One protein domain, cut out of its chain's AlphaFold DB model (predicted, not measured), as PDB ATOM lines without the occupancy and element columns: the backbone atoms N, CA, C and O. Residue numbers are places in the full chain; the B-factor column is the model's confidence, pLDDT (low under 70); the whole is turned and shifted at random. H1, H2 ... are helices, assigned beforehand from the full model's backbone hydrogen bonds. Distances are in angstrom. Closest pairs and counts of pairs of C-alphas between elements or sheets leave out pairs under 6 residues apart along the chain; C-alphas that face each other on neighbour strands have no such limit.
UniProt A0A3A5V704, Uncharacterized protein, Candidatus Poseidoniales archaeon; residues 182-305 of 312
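This is residues 182 to 305 of the 312 residues of an uncharacterized protein of Candidatus Poseidoniales archaeon (UniProt A0A3A5V704). Two helical hairpins, H2 with H3 and H5 with H6, pack into an elongated body: H2, H5 and H6 form a bundle, side by side, and H3 crosses H5. Short H1 and H4 lie at one end of the long axis, the link from H2 to H3 at the other. The 124 printed residues have six named helices, H1 to H6 in order, and no named strand: all helix. The whole is compact, radius of gyration of the C-alphas 15.3 A, spanning 50 by 29 by 21 A.

Start at H1, residues 182 to 186; it touches residues 298 to 302 alone of H6, residues 281 to 304, closest at C-alphas 186 and 302, 7.1 A. H2, residues 193 to 216, touches H6, the hub, opposite ways at a shallow 29 degrees, closest at C-alphas 208 and 289, 3.8 A. Residues 205 to 216 alone of H2 touch H3, residues 226 to 246, closest at C-alphas 213 and 232, 5.2 A. Residues 238 to 246 alone of H3 touch H5, residues 260 to 276, at a steep 46 degrees, closest at C-alphas 243 and 268, 4.0 A. H4, residues 249 to 252, touches residues 260 to 264 alone of H5, closest at C-alphas 250 and 260, 5.8 A. H5 and H6 touch at a shallow 13 degrees, opposite ways, closest at C-alphas 273 and 283, 5.3 A. Every O i to N i+4 pair is within hydrogen-bond range in H2 and H3, 11 of 13 in H5, 12 of 20 in H6 and 0 of 1 in H1, where 1 of 2 O i to N i+3 pairs is; H4 is too short for an i+4 pair.

Find C-alpha 182 at (118.842, 153.155, 137.456), where H1 begins. H2 runs 33.9 A, H3 29.9 A, H5 24.1 A and H6 36.9 A, ending at C-alpha 304, (128.847, 145.594, 126.039).

The farthest C-alphas, those of Ser 189 and Arg 221, are 50.3 A apart. The printed part has no cut, and no link is long. Look for pLDDT under 70 at residues 188 to 190 and 252 to 256.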
ATOM      1  N   LYS A 182     118.494 152.071 138.386       85.00
ATOM      2  CA  LYS A 182     118.842 153.155 137.456       85.00
ATOM      3  C   LYS A 182     119.408 152.656 136.127       85.00
ATOM      4  O   LYS A 182     119.297 153.353 135.113       85.00
ATOM      5  N   ILE A 183     120.046 151.487 136.135       82.12
ATOM      6  CA  ILE A 183     120.757 150.945 134.976       82.12
ATOM      7  C   ILE A 183     119.932 149.901 134.235       82.12
ATOM      8  O   ILE A 183     119.899 149.952 133.009       82.12
ATOM      9  N   ASN A 184     119.227 149.007 134.932       80.38
ATOM     10  CA  ASN A 184     118.453 147.932 134.303       80.38
ATOM     11  C   ASN A 184     117.510 148.402 133.175       80.38
ATOM     12  O   ASN A 184     117.502 147.740 132.138       80.38
ATOM     13  N   PRO A 185     116.793 149.543 133.283       79.31
ATOM     14  CA  PRO A 185     115.925 150.034 132.206       79.31
ATOM     15  C   PRO A 185     116.660 150.455 130.925       79.31
ATOM     16  O   PRO A 185     116.033 150.609 129.882       79.31
ATOM     17  N   LYS A 186     117.972 150.701 131.001       80.00
ATOM     18  CA  LYS A 186     118.786 151.221 129.891       80.00
ATOM     19  C   LYS A 186     119.501 150.129 129.101       80.00
ATOM     20  O   LYS A 186     120.145 150.446 128.105       80.00
ATOM     21  N   ILE A 187     119.445 148.879 129.557       74.56
ATOM     22  CA  ILE A 187     120.198 147.789 128.941       74.56
ATOM     23  C   ILE A 187     119.332 147.052 127.909       74.56
ATOM     24  O   ILE A 187     118.147 146.813 128.136       74.56
ATOM     25  N   GLY A 188     119.941 146.689 126.778       65.31
ATOM     26  CA  GLY A 188     119.290 146.026 125.649       65.31
ATOM     27  C   GLY A 188     118.795 144.598 125.908       65.31
ATOM     28  O   GLY A 188     119.072 143.959 126.924       65.31
ATOM     29  N   SER A 189     118.050 144.066 124.935       64.19
ATOM     30  CA  SER A 189     117.297 142.806 125.022       64.19
ATOM     31  C   SER A 189     118.125 141.515 124.860       64.19
ATOM     32  O   SER A 189     117.607 140.512 124.380       64.19
ATOM     33  N   GLY A 190     119.389 141.495 125.299       61.78
ATOM     34  CA  GLY A 190     120.066 140.239 125.653       61.78
ATOM     35  C   GLY A 190     121.161 139.697 124.730       61.78
ATOM     36  O   GLY A 190     121.706 138.637 125.036       61.78
ATOM     37  N   GLN A 191     121.565 140.399 123.665       70.94
ATOM     38  CA  GLN A 191     122.787 140.026 122.940       70.94
ATOM     39  C   GLN A 191     124.032 140.504 123.700       70.94
ATOM     40  O   GLN A 191     124.196 141.697 123.944       70.94
ATOM     41  N   GLY A 192     124.921 139.568 124.053       75.50
ATOM     42  CA  GLY A 192     126.195 139.867 124.719       75.50
ATOM     43  C   GLY A 192     126.192 139.765 126.248       75.50
ATOM     44  O   GLY A 192     127.196 140.111 126.856       75.50
ATOM     45  N   ARG A 193     125.128 139.250 126.885       81.00
ATOM     46  CA  ARG A 193     125.022 139.132 128.359       81.00
ATOM     47  C   ARG A 193     126.176 138.365 129.010       81.00
ATOM     48  O   ARG A 193     126.784 138.861 129.950       81.00
ATOM     49  N   SER A 194     126.492 137.177 128.492       83.75
ATOM     50  CA  SER A 194     127.579 136.343 129.026       83.75
ATOM     51  C   SER A 194     128.951 137.002 128.830       83.75
ATOM     52  O   SER A 194     129.755 137.039 129.758       83.75
ATOM     53  N   LEU A 195     129.182 137.618 127.662       85.38
ATOM     54  CA  LEU A 195     130.401 138.385 127.387       85.38
ATOM     55  C   LEU A 195     130.527 139.589 128.332       85.38
ATOM     56  O   LEU A 195     131.595 139.825 128.886       85.38
ATOM     57  N   ALA A 196     129.440 140.336 128.538       85.75
ATOM     58  CA  ALA A 196     129.409 141.495 129.420       85.75
ATOM     59  C   ALA A 196     129.696 141.105 130.873       85.75
ATOM     60  O   ALA A 196     130.493 141.772 131.536       85.75
ATOM     61  N   LEU A 197     129.102 140.003 131.344       87.88
ATOM     62  CA  LEU A 197     129.370 139.452 132.667       87.88
ATOM     63  C   LEU A 197     130.846 139.058 132.798       87.88
ATOM     64  O   LEU A 197     131.530 139.625 133.647       87.88
ATOM     65  N   GLY A 198     131.348 138.184 131.920       90.50
ATOM     66  CA  GLY A 198     132.725 137.678 131.968       90.50
ATOM     67  C   GLY A 198     133.796 138.762 131.815       90.50
ATOM     68  O   GLY A 198     134.790 138.765 132.538       90.50
ATOM     69  N   ALA A 199     133.588 139.733 130.923       90.81
ATOM     70  CA  ALA A 199     134.506 140.859 130.774       90.81
ATOM     71  C   ALA A 199     134.507 141.745 132.026       90.81
ATOM     72  O   ALA A 199     135.564 142.146 132.507       90.81
ATOM     73  N   SER A 200     133.332 142.033 132.590       91.62
ATOM     74  CA  SER A 200     133.223 142.891 133.772       91.62
ATOM     75  C   SER A 200     133.798 142.270 135.033       91.62
ATOM     76  O   SER A 200     134.356 142.982 135.865       91.62
ATOM     77  N   THR A 201     133.693 140.950 135.164       92.94
ATOM     78  CA  THR A 201     134.235 140.216 136.303       92.94
ATOM     79  C   THR A 201     135.746 140.156 136.195       92.94
ATOM     80  O   THR A 201     136.416 140.510 137.156       92.94
ATOM     81  N   LEU A 202     136.296 139.857 135.012       94.94
ATOM     82  CA  LEU A 202     137.739 139.884 134.774       94.94
ATOM     83  C   LEU A 202     138.340 141.274 135.035       94.94
ATOM     84  O   LEU A 202     139.315 141.393 135.775       94.94
ATOM     85  N   ILE A 203     137.738 142.331 134.483       94.44
ATOM     86  CA  ILE A 203     138.188 143.712 134.715       94.44
ATOM     87  C   ILE A 203     138.069 144.065 136.205       94.44
ATOM     88  O   ILE A 203     138.981 144.665 136.770       94.44
ATOM     89  N   GLY A 204     136.980 143.655 136.862       94.56
ATOM     90  CA  GLY A 204     136.796 143.825 138.301       94.56
ATOM     91  C   GLY A 204     137.901 143.158 139.122       94.56
ATOM     92  O   GLY A 204     138.470 143.802 139.996       94.56
ATOM     93  N   ILE A 205     138.264 141.911 138.806       96.31
ATOM     94  CA  ILE A 205     139.354 141.172 139.467       96.31
ATOM     95  C   ILE A 205     140.684 141.917 139.320       96.31
ATOM     96  O   ILE A 205     141.408 142.074 140.303       96.31
ATOM     97  N   ILE A 206     140.984 142.426 138.120       96.50
ATOM     98  CA  ILE A 206     142.202 143.205 137.860       96.50
ATOM     99  C   ILE A 206     142.229 144.475 138.721       96.50
ATOM    100  O   ILE A 206     143.256 144.772 139.328       96.50
ATOM    101  N   PHE A 207     141.111 145.202 138.826       96.19
ATOM    102  CA  PHE A 207     141.033 146.388 139.683       96.19
ATOM    103  C   PHE A 207     141.159 146.059 141.168       96.19
ATOM    104  O   PHE A 207     141.850 146.789 141.879       96.19
ATOM    105  N   ILE A 208     140.538 144.969 141.637       96.50
ATOM    106  CA  ILE A 208     140.694 144.520 143.025       96.50
ATOM    107  C   ILE A 208     142.172 144.250 143.295       96.50
ATOM    108  O   ILE A 208     142.703 144.786 144.262       96.50
ATOM    109  N   LEU A 209     142.856 143.508 142.420       96.62
ATOM    110  CA  LEU A 209     144.280 143.207 142.577       96.62
ATOM    111  C   LEU A 209     145.145 144.466 142.569       96.62
ATOM    112  O   LEU A 209     145.919 144.671 143.500       96.62
ATOM    113  N   ALA A 210     144.993 145.324 141.561       95.94
ATOM    114  CA  ALA A 210     145.818 146.517 141.410       95.94
ATOM    115  C   ALA A 210     145.673 147.471 142.607       95.94
ATOM    116  O   ALA A 210     146.670 147.918 143.168       95.94
ATOM    117  N   LEU A 211     144.438 147.750 143.034       96.50
ATOM    118  CA  LEU A 211     144.178 148.679 144.137       96.50
ATOM    119  C   LEU A 211     144.566 148.084 145.493       96.50
ATOM    120  O   LEU A 211     145.129 148.794 146.325       96.50
ATOM    121  N   THR A 212     144.337 146.784 145.692       95.62
ATOM    122  CA  THR A 212     144.764 146.082 146.912       95.62
ATOM    123  C   THR A 212     146.288 146.064 147.014       95.62
ATOM    124  O   THR A 212     146.827 146.379 148.069       95.62
ATOM    125  N   TYR A 213     146.996 145.778 145.917       95.31
ATOM    126  CA  TYR A 213     148.459 145.812 145.867       95.31
ATOM    127  C   TYR A 213     149.016 147.198 146.209       95.31
ATOM    128  O   TYR A 213     149.894 147.310 147.066       95.31
ATOM    129  N   VAL A 214     148.477 148.256 145.591       94.38
ATOM    130  CA  VAL A 214     148.889 149.640 145.883       94.38
ATOM    131  C   VAL A 214     148.653 149.977 147.353       94.38
ATOM    132  O   VAL A 214     149.512 150.581 147.984       94.38
ATOM    133  N   SER A 215     147.514 149.568 147.915       93.06
ATOM    134  CA  SER A 215     147.187 149.841 149.314       93.06
ATOM    135  C   SER A 215     148.112 149.095 150.285       93.06
ATOM    136  O   SER A 215     148.623 149.694 151.228       93.06
ATOM    137  N   ILE A 216     148.383 147.816 150.018       93.62
ATOM    138  CA  ILE A 216     149.193 146.932 150.868       93.62
ATOM    139  C   ILE A 216     150.680 147.251 150.812       93.62
ATOM    140  O   ILE A 216     151.370 147.092 151.814       93.62
ATOM    141  N   SER A 217     151.174 147.742 149.677       92.56
ATOM    142  CA  SER A 217     152.581 148.141 149.538       92.56
ATOM    143  C   SER A 217     152.976 149.277 150.492       92.56
ATOM    144  O   SER A 217     154.162 149.500 150.707       92.56
ATOM    145  N   ASN A 218     151.997 149.980 151.079       90.06
ATOM    146  CA  ASN A 218     152.218 151.020 152.088       90.06
ATOM    147  C   ASN A 218     152.170 150.492 153.534       90.06
ATOM    148  O   ASN A 218     152.221 151.285 154.470       90.06
ATOM    149  N   VAL A 219     152.010 149.182 153.740       90.50
ATOM    150  CA  VAL A 219     151.945 148.577 155.074       90.50
ATOM    151  C   VAL A 219     153.345 148.137 155.498       90.50
ATOM    152  O   VAL A 219     153.897 147.190 154.937       90.50
ATOM    153  N   ASP A 220     153.886 148.771 156.541       88.44
ATOM    154  CA  ASP A 220     155.278 148.593 156.990       88.44
ATOM    155  C   ASP A 220     155.675 147.127 157.227       88.44
ATOM    156  O   ASP A 220     156.758 146.702 156.832       88.44
ATOM    157  N   ARG A 221     154.789 146.318 157.833       89.44
ATOM    158  CA  ARG A 221     155.074 144.897 158.122       89.44
ATOM    159  C   ARG A 221     155.104 143.994 156.882       89.44
ATOM    160  O   ARG A 221     155.554 142.857 156.985       89.44
ATOM    161  N   ILE A 222     154.567 144.454 155.752       90.00
ATOM    162  CA  ILE A 222     154.516 143.699 154.489       90.00
ATOM    163  C   ILE A 222     155.639 144.165 153.559       90.00
ATOM    164  O   ILE A 222     156.280 143.333 152.916       90.00
ATOM    165  N   GLY A 223     155.894 145.476 153.527       83.75
ATOM    166  CA  GLY A 223     156.870 146.103 152.642       83.75
ATOM    167  C   GLY A 223     156.432 146.124 151.173       83.75
ATOM    168  O   GLY A 223     155.301 145.772 150.829       83.75
ATOM    169  N   SER A 224     157.341 146.547 150.294       79.75
ATOM    170  CA  SER A 224     157.153 146.519 148.841       79.75
ATOM    171  C   SER A 224     157.561 145.166 148.236       79.75
ATOM    172  O   SER A 224     158.155 144.316 148.895       79.75
ATOM    173  N   ASP A 225     157.250 144.965 146.954       86.06
ATOM    174  CA  ASP A 225     157.717 143.834 146.134       86.06
ATOM    175  C   ASP A 225     156.974 142.504 146.372       86.06
ATOM    176  O   ASP A 225     155.740 142.453 146.345       86.06
ATOM    177  N   ASN A 226     157.704 141.396 146.534       90.00
ATOM    178  CA  ASN A 226     157.141 140.042 146.509       90.00
ATOM    179  C   ASN A 226     156.158 139.776 147.658       90.00
ATOM    180  O   ASN A 226     155.183 139.049 147.463       90.00
ATOM    181  N   GLY A 227     156.389 140.376 148.832       88.94
ATOM    182  CA  GLY A 227     155.483 140.273 149.978       88.94
ATOM    183  C   GLY A 227     154.116 140.883 149.667       88.94
ATOM    184  O   GLY A 227     153.092 140.208 149.785       88.94
ATOM    185  N   ALA A 228     154.097 142.121 149.167       92.50
ATOM    186  CA  ALA A 228     152.867 142.803 148.775       92.50
ATOM    187  C   ALA A 228     152.125 142.074 147.643       92.50
ATOM    188  O   ALA A 228     150.895 141.975 147.675       92.50
ATOM    189  N   ILE A 229     152.845 141.509 146.667       94.12
ATOM    190  CA  ILE A 229     152.238 140.698 145.596       94.12
ATOM    191  C   ILE A 229     151.574 139.444 146.177       94.12
ATOM    192  O   ILE A 229     150.414 139.172 145.873       94.12
ATOM    193  N   ALA A 230     152.270 138.696 147.034       94.00
ATOM    194  CA  ALA A 230     151.735 137.466 147.612       94.00
ATOM    195  C   ALA A 230     150.483 137.729 148.467       94.00
ATOM    196  O   ALA A 230     149.467 137.051 148.303       94.00
ATOM    197  N   VAL A 231     150.528 138.745 149.334       94.38
ATOM    198  CA  VAL A 231     149.402 139.085 150.216       94.38
ATOM    199  C   VAL A 231     148.219 139.640 149.420       94.38
ATOM    200  O   VAL A 231     147.078 139.244 149.662       94.38
ATOM    201  N   SER A 232     148.465 140.510 148.435       95.31
ATOM    202  CA  SER A 232     147.390 141.030 147.579       95.31
ATOM    203  C   SER A 232     146.720 139.922 146.766       95.31
ATOM    204  O   SER A 232     145.493 139.879 146.719       95.31
ATOM    205  N   LEU A 233     147.482 138.975 146.206       95.50
ATOM    206  CA  LEU A 233     146.922 137.806 145.523       95.50
ATOM    207  C   LEU A 233     146.080 136.941 146.464       95.50
ATOM    208  O   LEU A 233     144.981 136.547 146.086       95.50
ATOM    209  N   TRP A 234     146.551 136.677 147.686       96.12
ATOM    210  CA  TRP A 234     145.798 135.897 148.672       96.12
ATOM    211  C   TRP A 234     144.443 136.543 149.007       96.12
ATOM    212  O   TRP A 234     143.405 135.878 148.941       96.12
ATOM    213  N   LEU A 235     144.427 137.855 149.263       95.88
ATOM    214  CA  LEU A 235     143.196 138.605 149.535       95.88
ATOM    215  C   LEU A 235     142.258 138.639 148.325       95.88
ATOM    216  O   LEU A 235     141.049 138.449 148.467       95.88
ATOM    217  N   VAL A 236     142.802 138.844 147.125       96.12
ATOM    218  CA  VAL A 236     142.019 138.857 145.881       96.12
ATOM    219  C   VAL A 236     141.398 137.493 145.630       96.12
ATOM    220  O   VAL A 236     140.219 137.427 145.295       96.12
ATOM    221  N   VAL A 237     142.137 136.398 145.814       96.00
ATOM    222  CA  VAL A 237     141.600 135.039 145.657       96.00
ATOM    223  C   VAL A 237     140.443 134.802 146.624       96.00
ATOM    224  O   VAL A 237     139.410 134.285 146.203       96.00
ATOM    225  N   ALA A 238     140.557 135.239 147.880       95.56
ATOM    226  CA  ALA A 238     139.465 135.122 148.842       95.56
ATOM    227  C   ALA A 238     138.223 135.928 148.411       95.56
ATOM    228  O   ALA A 238     137.124 135.379 148.325       95.56
ATOM    229  N   VAL A 239     138.396 137.209 148.065       96.44
ATOM    230  CA  VAL A 239     137.296 138.089 147.630       96.44
ATOM    231  C   VAL A 239     136.616 137.581 146.366       96.44
ATOM    232  O   VAL A 239     135.389 137.509 146.284       96.44
ATOM    233  N   THR A 240     137.409 137.206 145.370       95.19
ATOM    234  CA  THR A 240     136.902 136.769 144.069       95.19
ATOM    235  C   THR A 240     136.305 135.374 144.151       95.19
ATOM    236  O   THR A 240     135.264 135.146 143.545       95.19
ATOM    237  N   GLY A 241     136.860 134.477 144.971       95.56
ATOM    238  CA  GLY A 241     136.264 133.180 145.283       95.56
ATOM    239  C   GLY A 241     134.863 133.320 145.880       95.56
ATOM    240  O   GLY A 241     133.924 132.700 145.383       95.56
ATOM    241  N   ILE A 242     134.685 134.199 146.873       94.56
ATOM    242  CA  ILE A 242     133.367 134.486 147.468       94.56
ATOM    243  C   ILE A 242     132.423 135.117 146.429       94.56
ATOM    244  O   ILE A 242     131.260 134.727 146.334       94.56
ATOM    245  N   GLY A 243     132.916 136.048 145.607       94.12
ATOM    246  CA  GLY A 243     132.149 136.633 144.503       94.12
ATOM    247  C   GLY A 243     131.664 135.599 143.483       94.12
ATOM    248  O   GLY A 243     130.497 135.611 143.092       94.12
ATOM    249  N   LEU A 244     132.541 134.687 143.056       93.06
ATOM    250  CA  LEU A 244     132.221 133.629 142.092       93.06
ATOM    251  C   LEU A 244     131.236 132.613 142.679       93.06
ATOM    252  O   LEU A 244     130.302 132.217 141.990       93.06
ATOM    253  N   LEU A 245     131.378 132.248 143.959       91.19
ATOM    254  CA  LEU A 245     130.357 131.465 144.665       91.19
ATOM    255  C   LEU A 245     129.013 132.201 144.696       91.19
ATOM    256  O   LEU A 245     127.965 131.587 144.504       91.19
ATOM    257  N   GLY A 246     129.039 133.524 144.856       90.00
ATOM    258  CA  GLY A 246     127.862 134.381 144.754       90.00
ATOM    259  C   GLY A 246     127.134 134.253 143.412       90.00
ATOM    260  O   GLY A 246     125.906 134.242 143.388       90.00
ATOM    261  N   MET A 247     127.847 134.064 142.296       91.06
ATOM    262  CA  MET A 247     127.212 133.835 140.987       91.06
ATOM    263  C   MET A 247     126.382 132.550 140.926       91.06
ATOM    264  O   MET A 247     125.534 132.437 140.049       91.06
ATOM    265  N   LEU A 248     126.610 131.597 141.836       87.19
ATOM    266  CA  LEU A 248     125.868 130.336 141.919       87.19
ATOM    267  C   LEU A 248     124.584 130.455 142.756       87.19
ATOM    268  O   LEU A 248     123.770 129.535 142.743       87.19
ATOM    269  N   LEU A 249     124.346 131.586 143.439       81.44
ATOM    270  CA  LEU A 249     123.094 131.862 144.165       81.44
ATOM    271  C   LEU A 249     121.806 131.650 143.338       81.44
ATOM    272  O   LEU A 249     120.832 131.150 143.908       81.44
ATOM    273  N   PRO A 250     121.752 131.948 142.025       78.94
ATOM    274  CA  PRO A 250     120.569 131.683 141.207       78.94
ATOM    275  C   PRO A 250     120.246 130.185 141.121       78.94
ATOM    276  O   PRO A 250     119.076 129.812 141.155       78.94
ATOM    277  N   LEU A 251     121.265 129.311 141.113       77.69
ATOM    278  CA  LEU A 251     121.080 127.851 141.134       77.69
ATOM    279  C   LEU A 251     120.438 127.369 142.443       77.69
ATOM    280  O   LEU A 251     119.809 126.315 142.472       77.69
ATOM    281  N   LEU A 252     120.572 128.153 143.516       68.50
ATOM    282  CA  LEU A 252     119.942 127.914 144.815       68.50
ATOM    283  C   LEU A 252     118.533 128.531 144.917       68.50
ATOM    284  O   LEU A 252     117.932 128.513 145.990       68.50
ATOM    285  N   GLY A 253     117.998 129.078 143.819       62.78
ATOM    286  CA  GLY A 253     116.656 129.662 143.752       62.78
ATOM    287  C   GLY A 253     116.589 131.163 144.052       62.78
ATOM    288  O   GLY A 253     115.491 131.715 144.120       62.78
ATOM    289  N   PHE A 254     117.727 131.853 144.198       64.56
ATOM    290  CA  PHE A 254     117.780 133.312 144.369       64.56
ATOM    291  C   PHE A 254     117.810 134.055 143.016       64.56
ATOM    292  O   PHE A 254     118.669 134.899 142.774       64.56
ATOM    293  N   ASP A 255     116.856 133.749 142.130       66.38
ATOM    294  CA  ASP A 255     116.763 134.267 140.748       66.38
ATOM    295  C   ASP A 255     115.736 135.414 140.591       66.38
ATOM    296  O   ASP A 255     114.990 135.519 139.624       66.38
ATOM    297  N   SER A 256     115.612 136.279 141.600       69.94
ATOM    298  CA  SER A 256     114.597 137.353 141.574       69.94
ATOM    299  C   SER A 256     115.021 138.601 140.785       69.94
ATOM    300  O   SER A 256     114.202 139.487 140.540       69.94
ATOM    301  N   HIS A 257     116.289 138.677 140.373       76.56
ATOM    302  CA  HIS A 257     116.875 139.845 139.715       76.56
ATOM    303  C   HIS A 257     117.001 139.643 138.198       76.56
ATOM    304  O   HIS A 257     117.322 138.543 137.760       76.56
ATOM    305  N   PRO A 258     116.876 140.699 137.363       72.31
ATOM    306  CA  PRO A 258     116.995 140.584 135.901       72.31
ATOM    307  C   PRO A 258     118.315 139.975 135.392       72.31
ATOM    308  O   PRO A 258     118.379 139.504 134.256       72.31
ATOM    309  N   ARG A 259     119.383 140.040 136.203       80.19
ATOM    310  CA  ARG A 259     120.676 139.371 135.988       80.19
ATOM    311  C   ARG A 259     121.140 138.763 137.315       80.19
ATOM    312  O   ARG A 259     121.915 139.401 138.034       80.19
ATOM    313  N   PRO A 260     120.665 137.563 137.654       83.88
ATOM    314  CA  PRO A 260     120.809 137.007 138.995       83.88
ATOM    315  C   PRO A 260     122.279 136.658 139.306       83.88
ATOM    316  O   PRO A 260     122.755 136.907 140.409       83.88
ATOM    317  N   GLU A 261     123.052 136.213 138.308       87.50
ATOM    318  CA  GLU A 261     124.487 135.909 138.427       87.50
ATOM    319  C   GLU A 261     125.322 137.173 138.687       87.50
ATOM    320  O   GLU A 261     126.189 137.191 139.556       87.50
ATOM    321  N   ALA A 262     125.041 138.262 137.958       88.19
ATOM    322  CA  ALA A 262     125.728 139.543 138.137       88.19
ATOM    323  C   ALA A 262     125.415 140.165 139.503       88.19
ATOM    324  O   ALA A 262     126.289 140.765 140.129       88.19
ATOM    325  N   TRP A 263     124.169 140.028 139.958       88.75
ATOM    326  CA  TRP A 263     123.773 140.434 141.301       88.75
ATOM    327  C   TRP A 263     124.514 139.609 142.357       88.75
ATOM    328  O   TRP A 263     125.143 140.183 143.243       88.75
ATOM    329  N   GLY A 264     124.542 138.284 142.196       90.69
ATOM    330  CA  GLY A 264     125.262 137.371 143.078       90.69
ATOM    331  C   GLY A 264     126.760 137.664 143.156       90.69
ATOM    332  O   GLY A 264     127.315 137.703 144.252       90.69
ATOM    333  N   TRP A 265     127.399 137.978 142.022       93.19
ATOM    334  CA  TRP A 265     128.784 138.458 141.974       93.19
ATOM    335  C   TRP A 265     128.988 139.706 142.830       93.19
ATOM    336  O   TRP A 265     129.841 139.708 143.714       93.19
ATOM    337  N   ARG A 266     128.193 140.760 142.591       93.69
ATOM    338  CA  ARG A 266     128.297 142.045 143.309       93.69
ATOM    339  C   ARG A 266     128.062 141.863 144.803       93.69
ATOM    340  O   ARG A 266     128.790 142.429 145.612       93.69
ATOM    341  N   PHE A 267     127.065 141.063 145.159       91.62
ATOM    342  CA  PHE A 267     126.739 140.744 146.539       91.62
ATOM    343  C   PHE A 267     127.878 139.977 147.224       91.62
ATOM    344  O   PHE A 267     128.320 140.380 148.298       91.62
ATOM    345  N   GLY A 268     128.416 138.939 146.575       93.75
ATOM    346  CA  GLY A 268     129.531 138.153 147.098       93.75
ATOM    347  C   GLY A 268     130.794 138.991 147.305       93.75
ATOM    348  O   GLY A 268     131.368 138.965 148.395       93.75
ATOM    349  N   ILE A 269     131.193 139.807 146.320       95.94
ATOM    350  CA  ILE A 269     132.366 140.679 146.489       95.94
ATOM    351  C   ILE A 269     132.135 141.768 147.540       95.94
ATOM    352  O   ILE A 269     133.077 142.088 148.252       95.94
ATOM    353  N   ALA A 270     130.916 142.300 147.700       95.12
ATOM    354  CA  ALA A 270     130.607 143.301 148.726       95.12
ATOM    355  C   ALA A 270     130.608 142.720 150.150       95.12
ATOM    356  O   ALA A 270     131.038 143.395 151.085       95.12
ATOM    357  N   LEU A 271     130.159 141.469 150.310       94.12
ATOM    358  CA  LEU A 271     130.178 140.739 151.581       94.12
ATOM    359  C   LEU A 271     131.595 140.292 151.970       94.12
ATOM    360  O   LEU A 271     131.926 140.236 153.152       94.12
ATOM    361  N   SER A 272     132.438 139.990 150.983       95.25
ATOM    362  CA  SER A 272     133.743 139.365 151.206       95.25
ATOM    363  C   SER A 272     134.695 140.092 152.176       95.25
ATOM    364  O   SER A 272     135.294 139.393 152.994       95.25
ATOM    365  N   PRO A 273     134.808 141.441 152.215       94.75
ATOM    366  CA  PRO A 273     135.674 142.117 153.178       94.75
ATOM    367  C   PRO A 273     135.205 141.909 154.621       94.75
ATOM    368  O   PRO A 273     136.045 141.775 155.502       94.75
ATOM    369  N   MET A 274     133.891 141.789 154.867       94.00
ATOM    370  CA  MET A 274     133.367 141.468 156.203       94.00
ATOM    371  C   MET A 274     133.758 140.062 156.665       94.00
ATOM    372  O   MET A 274     133.916 139.819 157.852       94.00
ATOM    373  N   LEU A 275     133.864 139.106 155.739       93.81
ATOM    374  CA  LEU A 275     134.294 137.748 156.081       93.81
ATOM    375  C   LEU A 275     135.802 137.704 156.330       93.81
ATOM    376  O   LEU A 275     136.263 137.001 157.226       93.81
ATOM    377  N   LEU A 276     136.564 138.494 155.574       94.38
ATOM    378  CA  LEU A 276     138.009 138.598 155.737       94.38
ATOM    379  C   LEU A 276     138.418 139.165 157.097       94.38
ATOM    380  O   LEU A 276     139.449 138.739 157.609       94.38
ATOM    381  N   THR A 277     137.614 140.033 157.726       92.62
ATOM    382  CA  THR A 277     137.937 140.550 159.070       92.62
ATOM    383  C   THR A 277     138.034 139.462 160.137       92.62
ATOM    384  O   THR A 277     138.633 139.703 161.176       92.62
ATOM    385  N   LEU A 278     137.473 138.268 159.901       91.06
ATOM    386  CA  LEU A 278     137.620 137.133 160.819       91.06
ATOM    387  C   LEU A 278     139.015 136.498 160.781       91.06
ATOM    388  O   LEU A 278     139.405 135.820 161.724       91.06
ATOM    389  N   GLN A 279     139.731 136.644 159.667       91.44
ATOM    390  CA  GLN A 279     141.016 135.977 159.441       91.44
ATOM    391  C   GLN A 279     142.184 136.958 159.392       91.44
ATOM    392  O   GLN A 279     143.323 136.568 159.643       91.44
ATOM    393  N   THR A 280     141.932 138.214 159.025       90.81
ATOM    394  CA  THR A 280     142.983 139.205 158.826       90.81
ATOM    395  C   THR A 280     142.498 140.622 159.107       90.81
ATOM    396  O   THR A 280     141.391 141.025 158.754       90.81
ATOM    397  N   ASP A 281     143.392 141.416 159.678       89.31
ATOM    398  CA  ASP A 281     143.269 142.862 159.854       89.31
ATOM    399  C   ASP A 281     143.499 143.651 158.548       89.31
ATOM    400  O   ASP A 281     143.244 144.851 158.490       89.31
ATOM    401  N   LEU A 282     143.925 142.991 157.463       92.19
ATOM    402  CA  LEU A 282     144.175 143.624 156.160       92.19
ATOM    403  C   LEU A 282     142.916 143.797 155.298       92.19
ATOM    404  O   LEU A 282     142.999 144.321 154.185       92.19
ATOM    405  N   ALA A 283     141.747 143.375 155.786       93.06
ATOM    406  CA  ALA A 283     140.496 143.389 155.026       93.06
ATOM    407  C   ALA A 283     140.122 144.786 154.487       93.06
ATOM    408  O   ALA A 283     139.568 144.904 153.391       93.06
ATOM    409  N   ASN A 284     140.485 145.851 155.213       93.62
ATOM    410  CA  ASN A 284     140.239 147.239 154.817       93.62
ATOM    411  C   ASN A 284     140.886 147.602 153.464       93.62
ATOM    412  O   ASN A 284     140.302 148.337 152.667       93.62
ATOM    413  N   HIS A 285     142.054 147.030 153.148       93.56
ATOM    414  CA  HIS A 285     142.800 147.344 151.923       93.56
ATOM    415  C   HIS A 285     142.097 146.885 150.638       93.56
ATOM    416  O   HIS A 285     142.403 147.379 149.553       93.56
ATOM    417  N   VAL A 286     141.130 145.969 150.749       95.06
ATOM    418  CA  VAL A 286     140.414 145.411 149.595       95.06
ATOM    419  C   VAL A 286     139.175 146.239 149.224       95.06
ATOM    420  O   VAL A 286     138.694 146.169 148.091       95.06
ATOM    421  N   LEU A 287     138.665 147.074 150.141       94.38
ATOM    422  CA  LEU A 287     137.393 147.794 149.985       94.38
ATOM    423  C   LEU A 287     137.348 148.697 148.752       94.38
ATOM    424  O   LEU A 287     136.357 148.691 148.022       94.38
ATOM    425  N   LEU A 288     138.419 149.455 148.496       94.62
ATOM    426  CA  LEU A 288     138.476 150.346 147.336       94.62
ATOM    427  C   LEU A 288     138.433 149.546 146.027       94.62
ATOM    428  O   LEU A 288     137.709 149.906 145.098       94.62
ATOM    429  N   GLY A 289     139.157 148.426 145.983       95.44
ATOM    430  CA  GLY A 289     139.124 147.480 144.873       95.44
ATOM    431  C   GLY A 289     137.718 146.942 144.614       95.44
ATOM    432  O   GLY A 289     137.235 146.981 143.482       95.44
ATOM    433  N   VAL A 290     137.034 146.501 145.674       96.69
ATOM    434  CA  VAL A 290     135.655 145.990 145.611       96.69
ATOM    435  C   VAL A 290     134.681 147.062 145.127       96.69
ATOM    436  O   VAL A 290     133.865 146.784 144.249       96.69
ATOM    437  N   LEU A 291     134.780 148.294 145.633       95.81
ATOM    438  CA  LEU A 291     133.938 149.411 145.199       95.81
ATOM    439  C   LEU A 291     134.065 149.653 143.688       95.81
ATOM    440  O   LEU A 291     133.054 149.729 142.985       95.81
ATOM    441  N   ILE A 292     135.296 149.744 143.178       95.75
ATOM    442  CA  ILE A 292     135.542 149.960 141.747       95.75
ATOM    443  C   ILE A 292     135.065 148.758 140.926       95.75
ATOM    444  O   ILE A 292     134.389 148.946 139.915       95.75
ATOM    445  N   ALA A 293     135.324 147.528 141.375       94.94
ATOM    446  CA  ALA A 293     134.849 146.326 140.696       94.94
ATOM    447  C   ALA A 293     133.318 146.253 140.618       94.94
ATOM    448  O   ALA A 293     132.772 145.876 139.578       94.94
ATOM    449  N   MET A 294     132.606 146.666 141.671       93.69
ATOM    450  CA  MET A 294     131.152 146.791 141.618       93.69
ATOM    451  C   MET A 294     130.716 147.847 140.605       93.69
ATOM    452  O   MET A 294     129.831 147.567 139.800       93.69
ATOM    453  N   MET A 295     131.336 149.031 140.601       92.44
ATOM    454  CA  MET A 295     131.008 150.094 139.643       92.44
ATOM    455  C   MET A 295     131.232 149.645 138.193       92.44
ATOM    456  O   MET A 295     130.392 149.903 137.326       92.44
ATOM    457  N   VAL A 296     132.317 148.914 137.929       92.19
ATOM    458  CA  VAL A 296     132.583 148.291 136.624       92.19
ATOM    459  C   VAL A 296     131.508 147.259 136.294       92.19
ATOM    460  O   VAL A 296     130.920 147.325 135.221       92.19
ATOM    461  N   SER A 297     131.185 146.346 137.214       91.06
ATOM    462  CA  SER A 297     130.145 145.326 137.008       91.06
ATOM    463  C   SER A 297     128.763 145.928 136.744       91.06
ATOM    464  O   SER A 297     127.959 145.373 135.998       91.06
ATOM    465  N   VAL A 298     128.463 147.057 137.379       88.81
ATOM    466  CA  VAL A 298     127.210 147.805 137.256       88.81
ATOM    467  C   VAL A 298     127.129 148.537 135.913       88.81
ATOM    468  O   VAL A 298     126.073 148.536 135.287       88.81
ATOM    469  N   SER A 299     128.231 149.122 135.440       87.81
ATOM    470  CA  SER A 299     128.269 149.946 134.224       87.81
ATOM    471  C   SER A 299     128.589 149.177 132.937       87.81
ATOM    472  O   SER A 299     128.101 149.559 131.874       87.81
ATOM    473  N   SER A 300     129.344 148.079 133.006       85.19
ATOM    474  CA  SER A 300     129.766 147.292 131.840       85.19
ATOM    475  C   SER A 300     128.628 146.841 130.915       85.19
ATOM    476  O   SER A 300     128.835 146.883 129.696       85.19
ATOM    477  N   PRO A 301     127.419 146.469 131.399       83.94
ATOM    478  CA  PRO A 301     126.366 146.013 130.500       83.94
ATOM    479  C   PRO A 301     125.866 147.130 129.580       83.94
ATOM    480  O   PRO A 301     125.388 146.842 128.490       83.94
ATOM    481  N   LEU A 302     126.012 148.403 129.977       83.38
ATOM    482  CA  LEU A 302     125.625 149.556 129.154       83.38
ATOM    483  C   LEU A 302     126.478 149.696 127.891       83.38
ATOM    484  O   LEU A 302     126.023 150.276 126.911       83.38
ATOM    485  N   VAL A 303     127.720 149.212 127.933       83.00
ATOM    486  CA  VAL A 303     128.681 149.332 126.828       83.00
ATOM    487  C   VAL A 303     128.716 148.052 125.996       83.00
ATOM    488  O   VAL A 303     128.871 148.108 124.778       83.00
ATOM    489  N   LEU A 304     128.594 146.897 126.653       81.44
ATOM    490  CA  LEU A 304     128.847 145.594 126.039       81.44
ATOM    491  C   LEU A 304     127.583 144.894 125.528       81.44
ATOM    492  O   LEU A 304     127.682 144.077 124.611       81.44
ATOM    493  N   GLU A 305     126.402 145.200 126.075       81.00
ATOM    494  CA  GLU A 305     125.147 144.658 125.549       81.00
ATOM    495  C   GLU A 305     124.625 145.546 124.415       81.00
ATOM    496  O   GLU A 305     124.439 146.754 124.567       81.00
TER     497      GLU A 305